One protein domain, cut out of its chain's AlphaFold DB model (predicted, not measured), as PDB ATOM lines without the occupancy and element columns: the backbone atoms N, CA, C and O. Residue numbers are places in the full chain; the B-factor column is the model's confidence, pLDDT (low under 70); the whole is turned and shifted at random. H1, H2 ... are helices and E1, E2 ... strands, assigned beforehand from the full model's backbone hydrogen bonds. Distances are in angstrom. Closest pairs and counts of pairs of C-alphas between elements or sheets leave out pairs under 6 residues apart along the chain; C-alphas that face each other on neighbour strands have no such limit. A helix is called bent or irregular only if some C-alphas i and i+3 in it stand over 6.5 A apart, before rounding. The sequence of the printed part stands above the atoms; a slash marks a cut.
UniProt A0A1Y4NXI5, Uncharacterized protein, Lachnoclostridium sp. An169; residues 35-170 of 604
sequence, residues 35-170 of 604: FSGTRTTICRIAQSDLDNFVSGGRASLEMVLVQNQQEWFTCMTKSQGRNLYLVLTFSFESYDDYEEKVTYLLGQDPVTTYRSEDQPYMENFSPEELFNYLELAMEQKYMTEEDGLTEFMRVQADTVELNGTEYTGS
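What this domain is: This is residues 35 to 170 of the 604 residues of an uncharacterized protein of Lachnoclostridium sp. An169 (UniProt A0A1Y4NXI5). A twisted wall of five antiparallel strands is covered on one face by three helices, H2, H3 and H4, while its other face is bare. H2 and H3 run along the strands and H4 crosses them, with the short helices H1 and H5 at one end of the wall. The printed part has 136 residues, with E1, H1, H2, E2, E3, H3, H4, H5, E4 and E5 along the chain and the sheet order E2, E3, E1, E4, E5. The class is mixed, helices and strands; the whole is compact, with a radius of gyration of the C-alphas of 15.3 A, and elongated, spanning 48 by 30 by 25 A.

How they stand to each other: In the sheet, the inner strand E1, residues 37 to 46, is antiparallel to E3, residues 83 to 92, where N 41 and O 88 are 2.8 A apart. On its other side E1 is antiparallel to E4, residues 154 to 162, with N 40 and O 159 at 2.8 A. The edge strand E2, residues 73 to 80, forms a hairpin with E3, with N 76 and O 87 at 2.9 A. E4 forms a hairpin with the edge strand E5, residues 165 to 169, with N 160 and O 167 at 2.8 A. H4, residues 127 to 139, is on the sheet at a height of 10.7 A and runs across the strands, at 64 degrees to E3 on the local plane. H3, residues 95 to 106, lies on the same face at a height of 9.4 A and runs along the strands. H3 touches H4 at a steep tilt of 50 degrees, the same way, with residues 102 to 106 alone; the closest C-alphas, of Leu 105 and Leu 130, are 5.0 A apart. H2, residues 57 to 67, lies on that face too and touches H4 about perpendicular, at 87 degrees; the closest C-alphas, of Leu 65 and Leu 134, are 6.9 A apart. H1, residues 47 to 53, and H5, residues 149 to 152, only graze the sheet. H1 touches H2, with the C-alphas of Asp 51 and Gly 57 closest at 4.7 A; H5 touches H4, with those of Glu 135 and Leu 149 closest at 5.7 A. E1, H1, H2 and E2 make a split strand-helix-strand unit, two strands running the same way with E3 between them, and its crossover is right-handed. Every O i to N i+4 pair is within hydrogen-bond range in H1, H2 and H3; in H4 4 of 9 are, beside 7 of 10 O i to N i+3 pairs, and H5 is too short for an i+4 pair.

Where its parts are: E1 begins at C-alpha 37 (212.150, 239.872, 341.050) and is 30.3 A long, E3 29.5 A, E4 23.3 A, E2 22.7 A and E5 13.4 A. H4 is 20.2 A long and irregular, with C-alphas 130 and 133 7.2 A apart; H2 and H3 are 15.9 A each, H1 10.1 A and H5 5.9 A. E5 ends at C-alpha 169 (205.123, 245.400, 327.836).

The domain as a whole: The two C-alphas farthest apart, of Gly 56 and Asp 118, are 48.9 A apart. The printed part has no cut; the link from H3 to H4, residues 107 to 126, is long. The mean pLDDT of the printed part is 88.9, and residues 115 to 118 and 145 to 148 are under 70.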
ATOM      1  N   PHE A  35     215.914 245.322 345.372       87.81
ATOM      2  CA  PHE A  35     215.748 245.187 343.916       87.81
ATOM      3  C   PHE A  35     215.767 243.704 343.530       87.81
ATOM      4  O   PHE A  35     216.813 243.139 343.248       87.81
ATOM      5  N   SER A  36     214.612 243.054 343.584       92.62
ATOM      6  CA  SER A  36     214.474 241.604 343.451       92.62
ATOM      7  C   SER A  36     213.203 241.267 342.689       92.62
ATOM      8  O   SER A  36     212.227 242.032 342.689       92.62
ATOM      9  N   GLY A  37     213.209 240.130 342.001       95.25
ATOM     10  CA  GLY A  37     212.150 239.872 341.050       95.25
ATOM     11  C   GLY A  37     212.315 238.669 340.144       95.25
ATOM     12  O   GLY A  37     213.146 237.785 340.342       95.25
ATOM     13  N   THR A  38     211.446 238.617 339.141       97.38
ATOM     14  CA  THR A  38     211.453 237.605 338.081       97.38
ATOM     15  C   THR A  38     211.086 238.255 336.758       97.38
ATOM     16  O   THR A  38     210.147 239.043 336.689       97.38
ATOM     17  N   ARG A  39     211.809 237.904 335.693       97.81
ATOM     18  CA  ARG A  39     211.535 238.344 334.323       97.81
ATOM     19  C   ARG A  39     211.136 237.155 333.464       97.81
ATOM     20  O   ARG A  39     211.703 236.072 333.585       97.81
ATOM     21  N   THR A  40     210.137 237.350 332.613       98.12
ATOM     22  CA  THR A  40     209.738 236.404 331.571       98.12
ATOM     23  C   THR A  40     209.547 237.129 330.250       98.12
ATOM     24  O   THR A  40     208.645 237.955 330.119       98.12
ATOM     25  N   THR A  41     210.335 236.748 329.252       98.00
ATOM     26  CA  THR A  41     210.322 237.336 327.912       98.00
ATOM     27  C   THR A  41     209.901 236.292 326.888       98.00
ATOM     28  O   THR A  41     210.407 235.168 326.866       98.00
ATOM     29  N   ILE A  42     208.951 236.653 326.026       96.94
ATOM     30  CA  ILE A  42     208.392 235.783 324.994       96.94
ATOM     31  C   ILE A  42     208.635 236.406 323.624       96.94
ATOM     32  O   ILE A  42     207.990 237.393 323.264       96.94
ATOM     33  N   CYS A  43     209.474 235.764 322.819       96.12
ATOM     34  CA  CYS A  43     209.766 236.171 321.447       96.12
ATOM     35  C   CYS A  43     209.180 235.181 320.443       96.12
ATOM     36  O   CYS A  43     209.124 233.975 320.680       96.12
ATOM     37  N   ARG A  44     208.717 235.691 319.300       94.94
ATOM     38  CA  ARG A  44     208.223 234.893 318.173       94.94
ATOM     39  C   ARG A  44     209.192 235.001 317.004       94.94
ATOM     40  O   ARG A  44     209.479 236.113 316.579       94.94
ATOM     41  N   ILE A  45     209.548 233.862 316.419       93.50
ATOM     42  CA  ILE A  45     210.272 233.758 315.147       93.50
ATOM     43  C   ILE A  45     209.370 233.051 314.131       93.50
ATOM     44  O   ILE A  45     208.676 232.081 314.474       93.50
ATOM     45  N   ALA A  46     209.312 233.541 312.890       92.00
ATOM     46  CA  ALA A  46     208.606 232.820 311.836       92.00
ATOM     47  C   ALA A  46     209.439 231.619 311.365       92.00
ATOM     48  O   ALA A  46     210.662 231.672 311.311       92.00
ATOM     49  N   GLN A  47     208.774 230.524 310.990       88.31
ATOM     50  CA  GLN A  47     209.466 229.333 310.486       88.31
ATOM     51  C   GLN A  47     210.255 229.625 309.199       88.31
ATOM     52  O   GLN A  47     211.313 229.046 309.016       88.31
ATOM     53  N   SER A  48     209.761 230.526 308.340       88.25
ATOM     54  CA  SER A  48     210.486 230.960 307.137       88.25
ATOM     55  C   SER A  48     211.840 231.564 307.474       88.25
ATOM     56  O   SER A  48     212.817 231.262 306.809       88.25
ATOM     57  N   ASP A  49     211.882 232.383 308.520       88.69
ATOM     58  CA  ASP A  49     213.080 233.121 308.896       88.69
ATOM     59  C   ASP A  49     214.083 232.138 309.516       88.69
ATOM     60  O   ASP A  49     215.245 232.108 309.138       88.69
ATOM     61  N   LEU A  50     213.612 231.205 310.354       85.62
ATOM     62  CA  LEU A  50     214.455 230.115 310.861       85.62
ATOM     63  C   LEU A  50     215.052 229.246 309.752       85.62
ATOM     64  O   LEU A  50     216.203 228.845 309.854       85.62
ATOM     65  N   ASP A  51     214.262 228.899 308.739       85.25
ATOM     66  CA  ASP A  51     214.719 228.010 307.669       85.25
ATOM     67  C   ASP A  51     215.706 228.709 306.717       85.25
ATOM     68  O   ASP A  51     216.508 228.025 306.084       85.25
ATOM     69  N   ASN A  52     215.645 230.042 306.626       83.62
ATOM     70  CA  ASN A  52     216.525 230.842 305.780       83.62
ATOM     71  C   ASN A  52     217.819 231.243 306.502       83.62
ATOM     72  O   ASN A  52     218.884 231.092 305.926       83.62
ATOM     73  N   PHE A  53     217.734 231.698 307.755       80.69
ATOM     74  CA  PHE A  53     218.855 232.356 308.441       80.69
ATOM     75  C   PHE A  53     219.589 231.464 309.443       80.69
ATOM     76  O   PHE A  53     220.673 231.809 309.905       80.69
ATOM     77  N   VAL A  54     219.021 230.306 309.801       84.44
ATOM     78  CA  VAL A  54     219.664 229.358 310.717       84.44
ATOM     79  C   VAL A  54     220.056 228.090 309.972       84.44
ATOM     80  O   VAL A  54     219.211 227.302 309.546       84.44
ATOM     81  N   SER A  55     221.355 227.817 309.900       83.06
ATOM     82  CA  SER A  55     221.879 226.572 309.339       83.06
ATOM     83  C   SER A  55     221.392 225.355 310.134       83.06
ATOM     84  O   SER A  55     221.689 225.176 311.318       83.06
ATOM     85  N   GLY A  56     220.619 224.484 309.474       83.38
ATOM     86  CA  GLY A  56     219.927 223.348 310.104       83.38
ATOM     87  C   GLY A  56     218.607 223.717 310.803       83.38
ATOM     88  O   GLY A  56     217.978 222.868 311.446       83.38
ATOM     89  N   GLY A  57     218.170 224.966 310.639       87.25
ATOM     90  CA  GLY A  57     216.882 225.506 311.039       87.25
ATOM     91  C   GLY A  57     216.580 225.324 312.520       87.25
ATOM     92  O   GLY A  57     217.424 225.444 313.408       87.25
ATOM     93  N   ARG A  58     215.330 224.975 312.805       87.75
ATOM     94  CA  ARG A  58     214.835 224.824 314.175       87.75
ATOM     95  C   ARG A  58     215.628 223.828 315.030       87.75
ATOM     96  O   ARG A  58     215.845 224.096 316.207       87.75
ATOM     97  N   ALA A  59     215.991 222.665 314.486       87.31
ATOM     98  CA  ALA A  59     216.637 221.610 315.273       87.31
ATOM     99  C   ALA A  59     218.010 222.065 315.790       87.31
ATOM    100  O   ALA A  59     218.377 221.790 316.931       87.31
ATOM    101  N   SER A  60     218.724 222.812 314.951       88.56
ATOM    102  CA  SER A  60     219.965 223.496 315.288       88.56
ATOM    103  C   SER A  60     219.782 224.512 316.416       88.56
ATOM    104  O   SER A  60     220.498 224.442 317.413       88.56
ATOM    105  N   LEU A  61     218.783 225.396 316.310       89.62
ATOM    106  CA  LEU A  61     218.470 226.369 317.362       89.62
ATOM    107  C   LEU A  61     218.130 225.681 318.695       89.62
ATOM    108  O   LEU A  61     218.653 226.058 319.738       89.62
ATOM    109  N   GLU A  62     217.296 224.636 318.673       89.75
ATOM    110  CA  GLU A  62     216.942 223.863 319.873       89.75
ATOM    111  C   GLU A  62     218.160 223.174 320.503       89.75
ATOM    112  O   GLU A  62     218.284 223.142 321.727       89.75
ATOM    113  N   MET A  63     219.087 222.662 319.692       88.94
ATOM    114  CA  MET A  63     220.337 222.090 320.190       88.94
ATOM    115  C   MET A  63     221.210 223.149 320.873       88.94
ATOM    116  O   MET A  63     221.716 222.898 321.967       88.94
ATOM    117  N   VAL A  64     221.385 224.319 320.249       90.38
ATOM    118  CA  VAL A  64     222.176 225.420 320.821       90.38
ATOM    119  C   VAL A  64     221.545 225.921 322.116       90.38
ATOM    120  O   VAL A  64     222.262 226.100 323.095       90.38
ATOM    121  N   LEU A  65     220.218 226.044 322.161       91.19
ATOM    122  CA  LEU A  65     219.474 226.361 323.379       91.19
ATOM    123  C   LEU A  65     219.814 225.392 324.513       91.19
ATOM    124  O   LEU A  65     220.232 225.834 325.576       91.19
ATOM    125  N   VAL A  66     219.690 224.076 324.294       88.75
ATOM    126  CA  VAL A  66     219.994 223.072 325.333       88.75
ATOM    127  C   VAL A  66     221.455 223.134 325.783       88.75
ATOM    128  O   VAL A  66     221.733 222.949 326.964       88.75
ATOM    129  N   GLN A  67     222.385 223.393 324.864       89.50
ATOM    130  CA  GLN A  67     223.816 223.464 325.166       89.50
ATOM    131  C   GLN A  67     224.224 224.717 325.951       89.50
ATOM    132  O   GLN A  67     225.268 224.686 326.592       89.50
ATOM    133  N   ASN A  68     223.424 225.785 325.903       89.00
ATOM    134  CA  ASN A  68     223.741 227.079 326.514       89.00
ATOM    135  C   ASN A  68     222.787 227.469 327.659       89.00
ATOM    136  O   ASN A  68     222.778 228.625 328.073       89.00
ATOM    137  N   GLN A  69     221.987 226.528 328.177       89.06
ATOM    138  CA  GLN A  69     221.218 226.743 329.410       89.06
ATOM    139  C   GLN A  69     222.161 226.959 330.595       89.06
ATOM    140  O   GLN A  69     223.155 226.247 330.735       89.06
ATOM    141  N   GLN A  70     221.786 227.872 331.485       91.69
ATOM    142  CA  GLN A  70     222.431 228.045 332.784       91.69
ATOM    143  C   GLN A  70     221.490 227.608 333.905       91.69
ATOM    144  O   GLN A  70     220.279 227.544 333.720       91.69
ATOM    145  N   GLU A  71     222.030 227.313 335.090       92.38
ATOM    146  CA  GLU A  71     221.208 226.876 336.230       92.38
ATOM    147  C   GLU A  71     220.218 227.954 336.706       92.38
ATOM    148  O   GLU A  71     219.193 227.630 337.306       92.38
ATOM    149  N   TRP A  72     220.507 229.229 336.428       94.25
ATOM    150  CA  TRP A  72     219.753 230.382 336.921       94.25
ATOM    151  C   TRP A  72     218.684 230.919 335.953       94.25
ATOM    152  O   TRP A  72     217.880 231.760 336.357       94.25
ATOM    153  N   PHE A  73     218.622 230.431 334.707       96.19
ATOM    154  CA  PHE A  73     217.534 230.759 333.779       96.19
ATOM    155  C   PHE A  73     216.977 229.520 333.089       96.19
ATOM    156  O   PHE A  73     217.550 228.439 333.092       96.19
ATOM    157  N   THR A  74     215.811 229.675 332.479       94.62
ATOM    158  CA  THR A  74     215.219 228.665 331.613       94.62
ATOM    159  C   THR A  74     214.795 229.316 330.312       94.62
ATOM    160  O   THR A  74     213.952 230.208 330.311       94.62
ATOM    161  N   CYS A  75     215.344 228.838 329.195       94.69
ATOM    162  CA  CYS A  75     214.851 229.180 327.863       94.69
ATOM    163  C   CYS A  75     214.173 227.973 327.195       94.69
ATOM    164  O   CYS A  75     214.802 226.940 326.980       94.69
ATOM    165  N   MET A  76     212.883 228.066 326.873       91.19
ATOM    166  CA  MET A  76     212.126 226.976 326.240       91.19
ATOM    167  C   MET A  76     211.550 227.391 324.895       91.19
ATOM    168  O   MET A  76     211.144 228.535 324.704       91.19
ATOM    169  N   THR A  77     211.415 226.426 323.986       92.38
ATOM    170  CA  THR A  77     210.711 226.616 322.718       92.38
ATOM    171  C   THR A  77     209.290 226.069 322.773       92.38
ATOM    172  O   THR A  77     209.003 225.021 323.353       92.38
ATOM    173  N   LYS A  78     208.365 226.760 322.105       90.06
ATOM    174  CA  LYS A  78     206.995 226.298 321.893       90.06
ATOM    175  C   LYS A  78     206.576 226.551 320.457       90.06
ATOM    176  O   LYS A  78     206.602 227.673 319.968       90.06
ATOM    177  N   SER A  79     206.144 225.503 319.769       87.69
ATOM    178  CA  SER A  79     205.646 225.636 318.399       87.69
ATOM    179  C   SER A  79     204.165 225.939 318.381       87.69
ATOM    180  O   SER A  79     203.370 225.256 319.032       87.69
ATOM    181  N   GLN A  80     203.776 226.909 317.563       87.25
ATOM    182  CA  GLN A  80     202.373 227.186 317.312       87.25
ATOM    183  C   GLN A  80     202.172 227.639 315.864       87.25
ATOM    184  O   GLN A  80     202.490 228.762 315.477       87.25
ATOM    185  N   GLY A  81     201.603 226.748 315.048       86.38
ATOM    186  CA  GLY A  81     201.417 226.989 313.617       86.38
ATOM    187  C   GLY A  81     202.757 227.055 312.881       86.38
ATOM    188  O   GLY A  81     203.552 226.129 312.986       86.38
ATOM    189  N   ARG A  82     202.988 228.144 312.137       89.00
ATOM    190  CA  ARG A  82     204.250 228.419 311.418       89.00
ATOM    191  C   ARG A  82     205.216 229.299 312.216       89.00
ATOM    192  O   ARG A  82     206.045 229.979 311.627       89.00
ATOM    193  N   ASN A  83     205.045 229.357 313.531       92.38
ATOM    194  CA  ASN A  83     205.864 230.182 314.403       92.38
ATOM    195  C   ASN A  83     206.503 229.318 315.484       92.38
ATOM    196  O   ASN A  83     205.859 228.412 316.038       92.38
ATOM    197  N   LEU A  84     207.739 229.665 315.812       93.12
ATOM    198  CA  LEU A  84     208.427 229.227 317.008       93.12
ATOM    199  C   LEU A  84     208.354 230.353 318.038       93.12
ATOM    200  O   LEU A  84     208.580 231.513 317.707       93.12
ATOM    201  N   TYR A  85     208.009 230.012 319.270       94.62
ATOM    202  CA  TYR A  85     208.036 230.929 320.399       94.62
ATOM    203  C   TYR A  85     209.189 230.529 321.304       94.62
ATOM    204  O   TYR A  85     209.272 229.356 321.669       94.62
ATOM    205  N   LEU A  86     210.043 231.478 321.658       95.31
ATOM    206  CA  LEU A  86     211.064 231.322 322.683       95.31
ATOM    207  C   LEU A  86     210.558 231.994 323.955       95.31
ATOM    208  O   LEU A  86     209.996 233.087 323.892       95.31
ATOM    209  N   VAL A  87     210.709 231.316 325.088       96.56
ATOM    210  CA  VAL A  87     210.287 231.792 326.407       96.56
ATOM    211  C   VAL A  87     211.496 231.741 327.324       96.56
ATOM    212  O   VAL A  87     211.910 230.647 327.702       96.56
ATOM    213  N   LEU A  88     212.046 232.908 327.643       97.75
ATOM    214  CA  LEU A  88     213.143 233.086 328.586       97.75
ATOM    215  C   LEU A  88     212.570 233.492 329.943       97.75
ATOM    216  O   LEU A  88     211.799 234.445 330.009       97.75
ATOM    217  N   THR A  89     212.958 232.799 331.009       97.88
ATOM    218  CA  THR A  89     212.566 233.125 332.384       97.88
ATOM    219  C   THR A  89     213.770 233.041 333.314       97.88
ATOM    220  O   THR A  89     214.489 232.042 333.288       97.88
ATOM    221  N   PHE A  90     213.962 234.050 334.160       97.94
ATOM    222  CA  PHE A  90     214.967 234.051 335.227       97.94
ATOM    223  C   PHE A  90     214.504 234.895 336.418       97.94
ATOM    224  O   PHE A  90     213.683 235.803 336.268       97.94
ATOM    225  N   SER A  91     215.038 234.593 337.597       97.00
ATOM    226  CA  SER A  91     214.803 235.353 338.831       97.00
ATOM    227  C   SER A  91     216.088 236.036 339.277       97.00
ATOM    228  O   SER A  91     217.177 235.560 338.955       97.00
ATOM    229  N   PHE A  92     215.963 237.136 340.009       95.81
ATOM    230  CA  PHE A  92     217.087 237.917 340.515       95.81
ATOM    231  C   PHE A  92     216.825 238.400 341.943       95.81
ATOM    232  O   PHE A  92     215.683 238.688 342.310       95.81
ATOM    233  N   GLU A  93     217.877 238.449 342.753       93.94
ATOM    234  CA  GLU A  93     217.802 238.735 344.193       93.94
ATOM    235  C   GLU A  93     218.294 240.148 344.552       93.94
ATOM    236  O   GLU A  93     217.946 240.669 345.609       93.94
ATOM    237  N   SER A  94     219.067 240.784 343.670       91.81
ATOM    238  CA  SER A  94     219.568 242.154 343.820       91.81
ATOM    239  C   SER A  94     219.701 242.850 342.456       91.81
ATOM    240  O   SER A  94     219.532 242.224 341.407       91.81
ATOM    241  N   TYR A  95     220.017 244.152 342.466       91.06
ATOM    242  CA  TYR A  95     220.375 244.881 341.243       91.06
ATOM    243  C   TYR A  95     221.651 244.314 340.616       91.06
ATOM    244  O   TYR A  95     221.638 244.017 339.431       91.06
ATOM    245  N   ASP A  96     222.695 244.081 341.414       91.06
ATOM    246  CA  ASP A  96     223.964 243.525 340.930       91.06
ATOM    247  C   ASP A  96     223.766 242.134 340.297       91.06
ATOM    248  O   ASP A  96     224.305 241.843 339.236       91.06
ATOM    249  N   ASP A  97     222.921 241.287 340.901       94.75
ATOM    250  CA  ASP A  97     222.565 239.970 340.353       94.75
ATOM    251  C   ASP A  97     221.729 240.090 339.065       94.75
ATOM    252  O   ASP A  97     221.899 239.314 338.125       94.75
ATOM    253  N   TYR A  98     220.829 241.075 338.985       94.88
ATOM    254  CA  TYR A  98     220.103 241.374 337.751       94.88
ATOM    255  C   TYR A  98     221.046 241.839 336.637       94.88
ATOM    256  O   TYR A  98     220.948 241.343 335.515       94.88
ATOM    257  N   GLU A  99     221.948 242.769 336.947       93.56
ATOM    258  CA  GLU A  99     222.928 243.324 336.019       93.56
ATOM    259  C   GLU A  99     223.860 242.226 335.502       93.56
ATOM    260  O   GLU A  99     223.943 242.050 334.294       93.56
ATOM    261  N   GLU A 100     224.428 241.382 336.372       93.88
ATOM    262  CA  GLU A 100     225.265 240.240 335.970       93.88
ATOM    263  C   GLU A 100     224.530 239.296 334.999       93.88
ATOM    264  O   GLU A 100     225.065 238.892 333.958       93.88
ATOM    265  N   LYS A 101     223.275 238.955 335.314       96.75
ATOM    266  CA  LYS A 101     222.449 238.059 334.491       96.75
ATOM    267  C   LYS A 101     222.098 238.674 333.146       96.75
ATOM    268  O   LYS A 101     222.148 237.986 332.126       96.75
ATOM    269  N   VAL A 102     221.738 239.951 333.123       96.19
ATOM    270  CA  VAL A 102     221.426 240.663 331.884       96.19
ATOM    271  C   VAL A 102     222.689 240.873 331.051       96.19
ATOM    272  O   VAL A 102     222.644 240.580 329.861       96.19
ATOM    273  N   THR A 103     223.827 241.231 331.647       93.31
ATOM    274  CA  THR A 103     225.129 241.295 330.963       93.31
ATOM    275  C   THR A 103     225.465 239.965 330.296       93.31
ATOM    276  O   THR A 103     225.885 239.937 329.138       93.31
ATOM    277  N   TYR A 104     225.229 238.834 330.974       92.94
ATOM    278  CA  TYR A 104     225.412 237.514 330.365       92.94
ATOM    279  C   TYR A 104     224.503 237.305 329.142       92.94
ATOM    280  O   TYR A 104     224.958 236.802 328.116       92.94
ATOM    281  N   LEU A 105     223.220 237.666 329.248       95.38
ATOM    282  CA  LEU A 105     222.228 237.464 328.186       95.38
ATOM    283  C   LEU A 105     222.462 238.372 326.973       95.38
ATOM    284  O   LEU A 105     222.279 237.926 325.840       95.38
ATOM    285  N   LEU A 106     222.870 239.617 327.218       92.06
ATOM    286  CA  LEU A 106     223.173 240.621 326.200       92.06
ATOM    287  C   LEU A 106     224.569 240.439 325.595       92.06
ATOM    288  O   LEU A 106     224.804 240.877 324.476       92.06
ATOM    289  N   GLY A 107     225.507 239.822 326.320       87.19
ATOM    290  CA  GLY A 107     226.920 239.751 325.937       87.19
ATOM    291  C   GLY A 107     227.700 241.058 326.143       87.19
ATOM    292  O   GLY A 107     228.873 241.127 325.777       87.19
ATOM    293  N   GLN A 108     227.067 242.074 326.729       84.12
ATOM    294  CA  GLN A 108     227.628 243.393 327.014       84.12
ATOM    295  C   GLN A 108     226.925 244.018 328.221       84.12
ATOM    296  O   GLN A 108     225.802 243.626 328.546       84.12
ATOM    297  N   ASP A 109     227.568 244.997 328.850       86.69
ATOM    298  CA  ASP A 109     227.006 245.684 330.010       86.69
ATOM    299  C   ASP A 109     225.792 246.543 329.606       86.69
ATOM    300  O   ASP A 109     225.879 247.326 328.651       86.69
ATOM    301  N   PRO A 110     224.637 246.404 330.284       91.69
ATOM    302  CA  PRO A 110     223.475 247.240 330.023       91.69
ATOM    303  C   PRO A 110     223.667 248.644 330.603       91.69
ATOM    304  O   PRO A 110     224.256 248.822 331.666       91.69
ATOM    305  N   VAL A 111     223.054 249.647 329.972       91.94
ATOM    306  CA  VAL A 111     222.936 250.988 330.559       91.94
ATOM    307  C   VAL A 111     221.586 251.104 331.256       91.94
ATOM    308  O   VAL A 111     220.532 250.951 330.629       91.94
ATOM    309  N   THR A 112     221.601 251.400 332.559       92.81
ATOM    310  CA  THR A 112     220.377 251.563 333.355       92.81
ATOM    311  C   THR A 112     220.363 252.854 334.178       92.81
ATOM    312  O   THR A 112     221.393 253.474 334.467       92.81
ATOM    313  N   THR A 113     219.175 253.291 334.601       88.50
ATOM    314  CA  THR A 113     218.998 254.496 335.435       88.50
ATOM    315  C   THR A 113     219.052 254.236 336.946       88.50
ATOM    316  O   THR A 113     218.878 255.175 337.719       88.50
ATOM    317  N   TYR A 114     219.328 253.010 337.401       81.81
ATOM    318  CA  TYR A 114     219.263 252.665 338.827       81.81
ATOM    319  C   TYR A 114     220.277 253.459 339.672       81.81
ATOM    320  O   TYR A 114     221.475 253.432 339.389       81.81
ATOM    321  N   ARG A 115     219.803 254.195 340.694       63.38
ATOM    322  CA  ARG A 115     220.648 254.893 341.694       63.38
ATOM    323  C   ARG A 115     219.998 255.081 343.082       63.38
ATOM    324  O   ARG A 115     220.740 255.185 344.055       63.38
ATOM    325  N   SER A 116     218.665 255.149 343.214       58.22
ATOM    326  CA  SER A 116     217.960 255.292 344.511       58.22
ATOM    327  C   SER A 116     216.445 255.009 344.420       58.22
ATOM    328  O   SER A 116     215.910 254.888 343.321       58.22
ATOM    329  N   GLU A 117     215.748 254.938 345.568       57.16
ATOM    330  CA  GLU A 117     214.306 254.607 345.675       57.16
ATOM    331  C   GLU A 117     213.357 255.562 344.916       57.16
ATOM    332  O   GLU A 117     212.240 255.166 344.585       57.16
ATOM    333  N   ASP A 118     213.785 256.795 344.627       65.19
ATOM    334  CA  ASP A 118     212.926 257.841 344.050       65.19
ATOM    335  C   ASP A 118     213.061 258.000 342.523       65.19
ATOM    336  O   ASP A 118     212.335 258.798 341.925       65.19
ATOM    337  N   GLN A 119     213.979 257.271 341.875       72.75
ATOM    338  CA  GLN A 119     214.173 257.348 340.424       72.75
ATOM    339  C   GLN A 119     213.525 256.164 339.698       72.75
ATOM    340  O   GLN A 119     213.609 255.027 340.169       72.75
ATOM    341  N   PRO A 120     212.889 256.402 338.535       82.88
ATOM    342  CA  PRO A 120     212.389 255.317 337.714       82.88
ATOM    343  C   PRO A 120     213.553 254.462 337.219       82.88
ATOM    344  O   PRO A 120     214.596 254.974 336.809       82.88
ATOM    345  N   TYR A 121     213.346 253.153 337.246       90.00
ATOM    346  CA  TYR A 121     214.230 252.184 336.627       90.00
ATOM    347  C   TYR A 121     213.917 252.106 335.135       90.00
ATOM    348  O   TYR A 121     212.765 251.904 334.747       90.00
ATOM    349  N   MET A 122     214.946 252.263 334.318       91.56
ATOM    350  CA  MET A 122     214.886 252.177 332.871       91.56
ATOM    351  C   MET A 122     216.108 251.429 332.357       91.56
ATOM    352  O   MET A 122     217.200 251.594 332.903       91.56
ATOM    353  N   GLU A 123     215.921 250.672 331.282       94.00
ATOM    354  CA  GLU A 123     216.976 249.939 330.577       94.00
ATOM    355  C   GLU A 123     217.098 250.401 329.113       94.00
ATOM    356  O   GLU A 123     216.124 250.863 328.512       94.00
ATOM    357  N   ASN A 124     218.309 250.333 328.552       93.81
ATOM    358  CA  ASN A 124     218.607 250.781 327.186       93.81
ATOM    359  C   ASN A 124     218.334 249.729 326.101       93.81
ATOM    360  O   ASN A 124     218.377 250.053 324.917       93.81
ATOM    361  N   PHE A 125     218.075 248.483 326.484       91.88
ATOM    362  CA  PHE A 125     217.923 247.368 325.558       91.88
ATOM    363  C   PHE A 125     216.459 246.947 325.407       91.88
ATOM    364  O   PHE A 125     215.643 247.030 326.328       91.88
ATOM    365  N   SER A 126     216.124 246.471 324.216       90.62
ATOM    366  CA  SER A 126     214.838 245.862 323.900       90.62
ATOM    367  C   SER A 126     214.774 244.402 324.389       90.62
ATOM    368  O   SER A 126     215.804 243.729 324.467       90.62
ATOM    369  N   PRO A 127     213.589 243.862 324.741       94.19
ATOM    370  CA  PRO A 127     213.494 242.519 325.322       94.19
ATOM    371  C   PRO A 127     214.030 241.386 324.429       94.19
ATOM    372  O   PRO A 127     214.481 240.360 324.935       94.19
ATOM    373  N   GLU A 128     213.983 241.534 323.105       93.81
ATOM    374  CA  GLU A 128     214.550 240.572 322.157       93.81
ATOM    375  C   GLU A 128     216.074 240.436 322.263       93.81
ATOM    376  O   GLU A 128     216.596 239.348 322.013       93.81
ATOM    377  N   GLU A 129     216.780 241.476 322.709       93.00
ATOM    378  CA  GLU A 129     218.239 241.453 322.881       93.00
ATOM    379  C   GLU A 129     218.681 240.496 323.988       93.00
ATOM    380  O   GLU A 129     219.796 239.988 323.949       93.00
ATOM    381  N   LEU A 130     217.799 240.146 324.931       95.56
ATOM    382  CA  LEU A 130     218.087 239.128 325.950       95.56
ATOM    383  C   LEU A 130     218.341 237.731 325.363       95.56
ATOM    384  O   LEU A 130     218.731 236.811 326.080       95.56
ATOM    385  N   PHE A 131     218.095 237.538 324.068       94.81
ATOM    386  CA  PHE A 131     218.428 236.314 323.351       94.81
ATOM    387  C   PHE A 131     219.785 236.388 322.630       94.81
ATOM    388  O   PHE A 131     220.148 235.413 321.971       94.81
ATOM    389  N   ASN A 132     220.556 237.473 322.777       91.38
ATOM    390  CA  ASN A 132     221.843 237.648 322.100       91.38
ATOM    391  C   ASN A 132     222.875 236.574 322.488       91.38
ATOM    392  O   ASN A 132     223.651 236.128 321.652       91.38
ATOM    393  N   TYR A 133     222.827 236.037 323.712       91.19
ATOM    394  CA  TYR A 133     223.667 234.892 324.099       91.19
ATOM    395  C   TYR A 133     223.503 233.669 323.172       91.19
ATOM    396  O   TYR A 133     224.433 232.874 323.029       91.19
ATOM    397  N   LEU A 134     222.331 233.494 322.543       91.06
ATOM    398  CA  LEU A 134     222.119 232.442 321.547       91.06
ATOM    399  C   LEU A 134     222.767 232.797 320.223       91.06
ATOM    400  O   LEU A 134     223.372 231.922 319.616       91.06
ATOM    401  N   GLU A 135     222.637 234.050 319.798       87.38
ATOM    402  CA  GLU A 135     223.270 234.568 318.589       87.38
ATOM    403  C   GLU A 135     224.785 234.356 318.663       87.38
ATOM    404  O   GLU A 135     225.329 233.611 317.850       87.38
ATOM    405  N   LEU A 136     225.425 234.810 319.744       84.31
ATOM    406  CA  LEU A 136     226.854 234.599 320.007       84.31
ATOM    407  C   LEU A 136     227.248 233.109 319.997       84.31
ATOM    408  O   LEU A 136     228.283 232.720 319.453       84.31
ATOM    409  N   ALA A 137     226.421 232.236 320.582       86.50
ATOM    410  CA  ALA A 137     226.679 230.795 320.598       86.50
ATOM    411  C   ALA A 137     226.491 230.119 319.225       86.50
ATOM    412  O   ALA A 137     227.042 229.036 318.988       86.50
ATOM    413  N   MET A 138     225.682 230.710 318.344       86.00
ATOM    414  CA  MET A 138     225.454 230.249 316.975       86.00
ATOM    415  C   MET A 138     226.535 230.761 316.023       86.00
ATOM    416  O   MET A 138     227.015 229.979 315.199       86.00
ATOM    417  N   GLU A 139     226.971 232.011 316.179       80.69
ATOM    418  CA  GLU A 139     228.090 232.607 315.443       80.69
ATOM    419  C   GLU A 139     229.375 231.792 315.637       80.69
ATOM    420  O   GLU A 139     230.006 231.397 314.661       80.69
ATOM    421  N   GLN A 140     229.696 231.397 316.877       76.44
ATOM    422  CA  GLN A 140     230.848 230.527 317.185       76.44
ATOM    423  C   GLN A 140     230.840 229.181 316.443       76.44
ATOM    424  O   GLN A 140     231.860 228.495 316.362       76.44
ATOM    425  N   LYS A 141     229.678 228.753 315.947       79.94
ATOM    426  CA  LYS A 141     229.497 227.495 315.214       79.94
ATOM    427  C   LYS A 141     229.232 227.721 313.726       79.94
ATOM    428  O   LYS A 141     228.932 226.746 313.036       79.94
ATOM    429  N   TYR A 142     229.337 228.965 313.248       79.75
ATOM    430  CA  TYR A 142     229.034 229.380 311.878       79.75
ATOM    431  C   TYR A 142     227.614 228.960 311.454       79.75
ATOM    432  O   TYR A 142     227.417 228.338 310.408       79.75
ATOM    433  N   MET A 143     226.625 229.204 312.327       80.94
ATOM    434  CA  MET A 143     225.242 228.730 312.154       80.94
ATOM    435  C   MET A 143     224.232 229.808 311.737       80.94
ATOM    436  O   MET A 143     223.095 229.442 311.430       80.94
ATOM    437  N   THR A 144     224.612 231.082 311.732       74.25
ATOM    438  CA  THR A 144     223.798 232.227 311.287       74.25
ATOM    439  C   THR A 144     224.376 232.831 310.006       74.25
ATOM    440  O   THR A 144     225.567 232.667 309.737       74.25
ATOM    441  N   GLU A 145     223.530 233.473 309.197       68.19
ATOM    442  CA  GLU A 145     223.977 234.341 308.091       68.19
ATOM    443  C   GLU A 145     224.449 235.712 308.631       68.19
ATOM    444  O   GLU A 145     224.609 235.862 309.842       68.19
ATOM    445  N   GLU A 146     224.735 236.689 307.755       59.81
ATOM    446  CA  GLU A 146     225.200 238.036 308.158       59.81
ATOM    447  C   GLU A 146     224.201 238.760 309.079       59.81
ATOM    448  O   GLU A 146     224.625 239.481 309.982       59.81
ATOM    449  N   ASP A 147     222.899 238.514 308.899       61.34
ATOM    450  CA  ASP A 147     221.840 239.072 309.740       61.34
ATOM    451  C   ASP A 147     221.665 238.260 311.038       61.34
ATOM    452  O   ASP A 147     221.517 237.029 311.038       61.34
ATOM    453  N   GLY A 148     221.642 238.974 312.165       69.50
ATOM    454  CA  GLY A 148     221.557 238.408 313.510       69.50
ATOM    455  C   GLY A 148     220.227 237.707 313.807       69.50
ATOM    456  O   GLY A 148     219.157 238.106 313.346       69.50
ATOM    457  N   LEU A 149     220.247 236.665 314.650       82.19
ATOM    458  CA  LEU A 149     219.031 235.944 315.064       82.19
ATOM    459  C   LEU A 149     217.988 236.887 315.695       82.19
ATOM    460  O   LEU A 149     216.779 236.698 315.510       82.19
ATOM    461  N   THR A 150     218.455 237.874 316.461       84.81
ATOM    462  CA  THR A 150     217.623 238.869 317.147       84.81
ATOM    463  C   THR A 150     216.802 239.732 316.181       84.81
ATOM    464  O   THR A 150     215.652 240.049 316.490       84.81
ATOM    465  N   GLU A 151     217.294 239.994 314.966       82.56
ATOM    466  CA  GLU A 151     216.614 240.806 313.943       82.56
ATOM    467  C   GLU A 151     215.272 240.205 313.486       82.56
ATOM    468  O   GLU A 151     214.305 240.911 313.171       82.56
ATOM    469  N   PHE A 152     215.159 238.876 313.520       86.50
ATOM    470  CA  PHE A 152     213.950 238.148 313.122       86.50
ATOM    471  C   PHE A 152     213.019 237.836 314.300       86.50
ATOM    472  O   PHE A 152     211.924 237.282 314.119       86.50
ATOM    473  N   MET A 153     213.412 238.203 315.522       91.19
ATOM    474  CA  MET A 153     212.575 238.041 316.701       91.19
ATOM    475  C   MET A 153     211.528 239.151 316.785       91.19
ATOM    476  O   MET A 153     211.748 240.309 316.445       91.19
ATOM    477  N   ARG A 154     210.322 238.795 317.229       93.88
ATOM    478  CA  ARG A 154     209.262 239.762 317.533       93.88
ATOM    479  C   ARG A 154     208.736 239.521 318.935       93.88
ATOM    480  O   ARG A 154     208.080 238.495 319.166       93.88
ATOM    481  N   VAL A 155     208.957 240.475 319.834       94.50
ATOM    482  CA  VAL A 155     208.460 240.420 321.214       94.50
ATOM    483  C   VAL A 155     206.940 240.284 321.219       94.50
ATOM    484  O   VAL A 155     206.211 240.986 320.518       94.50
ATOM    485  N   GLN A 156     206.449 239.306 321.970       95.38
ATOM    486  CA  GLN A 156     205.023 239.055 322.176       95.38
ATOM    487  C   GLN A 156     204.570 239.536 323.548       95.38
ATOM    488  O   GLN A 156     203.445 240.014 323.684       95.38
ATOM    489  N   ALA A 157     205.435 239.369 324.546       94.44
ATOM    490  CA  ALA A 157     205.268 239.872 325.896       94.44
ATOM    491  C   ALA A 157     206.631 239.873 326.590       94.44
ATOM    492  O   ALA A 157     207.408 238.936 326.417       94.44
ATOM    493  N   ASP A 158     206.869 240.888 327.400       96.44
ATOM    494  CA  ASP A 158     207.926 240.938 328.394       96.44
ATOM    495  C   ASP A 158     207.278 241.328 329.721       96.44
ATOM    496  O   ASP A 158     206.600 242.355 329.802       96.44
ATOM    497  N   THR A 159     207.392 240.456 330.719       97.56
ATOM    498  CA  THR A 159     206.789 240.633 332.041       97.56
ATOM    499  C   THR A 159     207.885 240.593 333.091       97.56
ATOM    500  O   THR A 159     208.588 239.592 333.215       97.56
ATOM    501  N   VAL A 160     207.993 241.665 333.869       96.12
ATOM    502  CA  VAL A 160     208.949 241.812 334.965       96.12
ATOM    503  C   VAL A 160     208.176 242.051 336.251       96.12
ATOM    504  O   VAL A 160     207.487 243.057 336.398       96.12
ATOM    505  N   GLU A 161     208.288 241.127 337.194       95.19
ATOM    506  CA  GLU A 161     207.903 241.366 338.579       95.19
ATOM    507  C   GLU A 161     209.111 241.961 339.298       95.19
ATOM    508  O   GLU A 161     210.114 241.274 339.450       95.19
ATOM    509  N   LEU A 162     209.024 243.221 339.723       92.06
ATOM    510  CA  LEU A 162     210.077 243.926 340.453       92.06
ATOM    511  C   LEU A 162     209.509 244.458 341.770       92.06
ATOM    512  O   LEU A 162     208.557 245.245 341.788       92.06
ATOM    513  N   ASN A 163     210.077 244.019 342.892       89.06
ATOM    514  CA  ASN A 163     209.706 244.444 344.248       89.06
ATOM    515  C   ASN A 163     208.193 244.296 344.537       89.06
ATOM    516  O   ASN A 163     207.570 245.155 345.189       89.06
ATOM    517  N   GLY A 164     207.604 243.218 344.002       86.81
ATOM    518  CA  GLY A 164     206.181 242.869 344.082       86.81
ATOM    519  C   GLY A 164     205.257 243.653 343.142       86.81
ATOM    520  O   GLY A 164     204.038 243.577 343.293       86.81
ATOM    521  N   THR A 165     205.805 244.439 342.209       90.94
ATOM    522  CA  THR A 165     205.040 245.168 341.184       90.94
ATOM    523  C   THR A 165     205.279 244.532 339.821       90.94
ATOM    524  O   THR A 165     206.423 244.353 339.417       90.94
ATOM    525  N   GLU A 166     204.204 244.195 339.113       94.06
ATOM    526  CA  GLU A 166     204.277 243.619 337.770       94.06
ATOM    527  C   GLU A 166     204.281 244.727 336.707       94.06
ATOM    528  O   GLU A 166     203.369 245.555 336.642       94.06
ATOM    529  N   TYR A 167     205.292 244.700 335.845       92.75
ATOM    530  CA  TYR A 167     205.429 245.524 334.652       92.75
ATOM    531  C   TYR A 167     205.316 244.606 333.439       92.75
ATOM    532  O   TYR A 167     206.043 243.624 333.339       92.75
ATOM    533  N   THR A 168     204.387 244.885 332.524       92.38
ATOM    534  CA  THR A 168     204.216 244.085 331.303       92.38
ATOM    535  C   THR A 168     204.195 244.982 330.074       92.38
ATOM    536  O   THR A 168     203.428 245.944 330.020       92.38
ATOM    537  N   GLY A 169     204.993 244.633 329.068       89.81
ATOM    538  CA  GLY A 169     205.123 245.400 327.836       89.81
ATOM    539  C   GLY A 169     205.687 244.590 326.673       89.81
ATOM    540  O   GLY A 169     205.710 243.361 326.688       89.81
ATOM    541  N   SER A 170     206.098 245.301 325.629       88.44
ATOM    542  CA  SER A 170     206.808 244.748 324.466       88.44
ATOM    543  C   SER A 170     208.014 245.607 324.078       88.44
ATOM    544  O   SER A 170     208.479 245.530 322.950       88.44
TER     545      SER A 170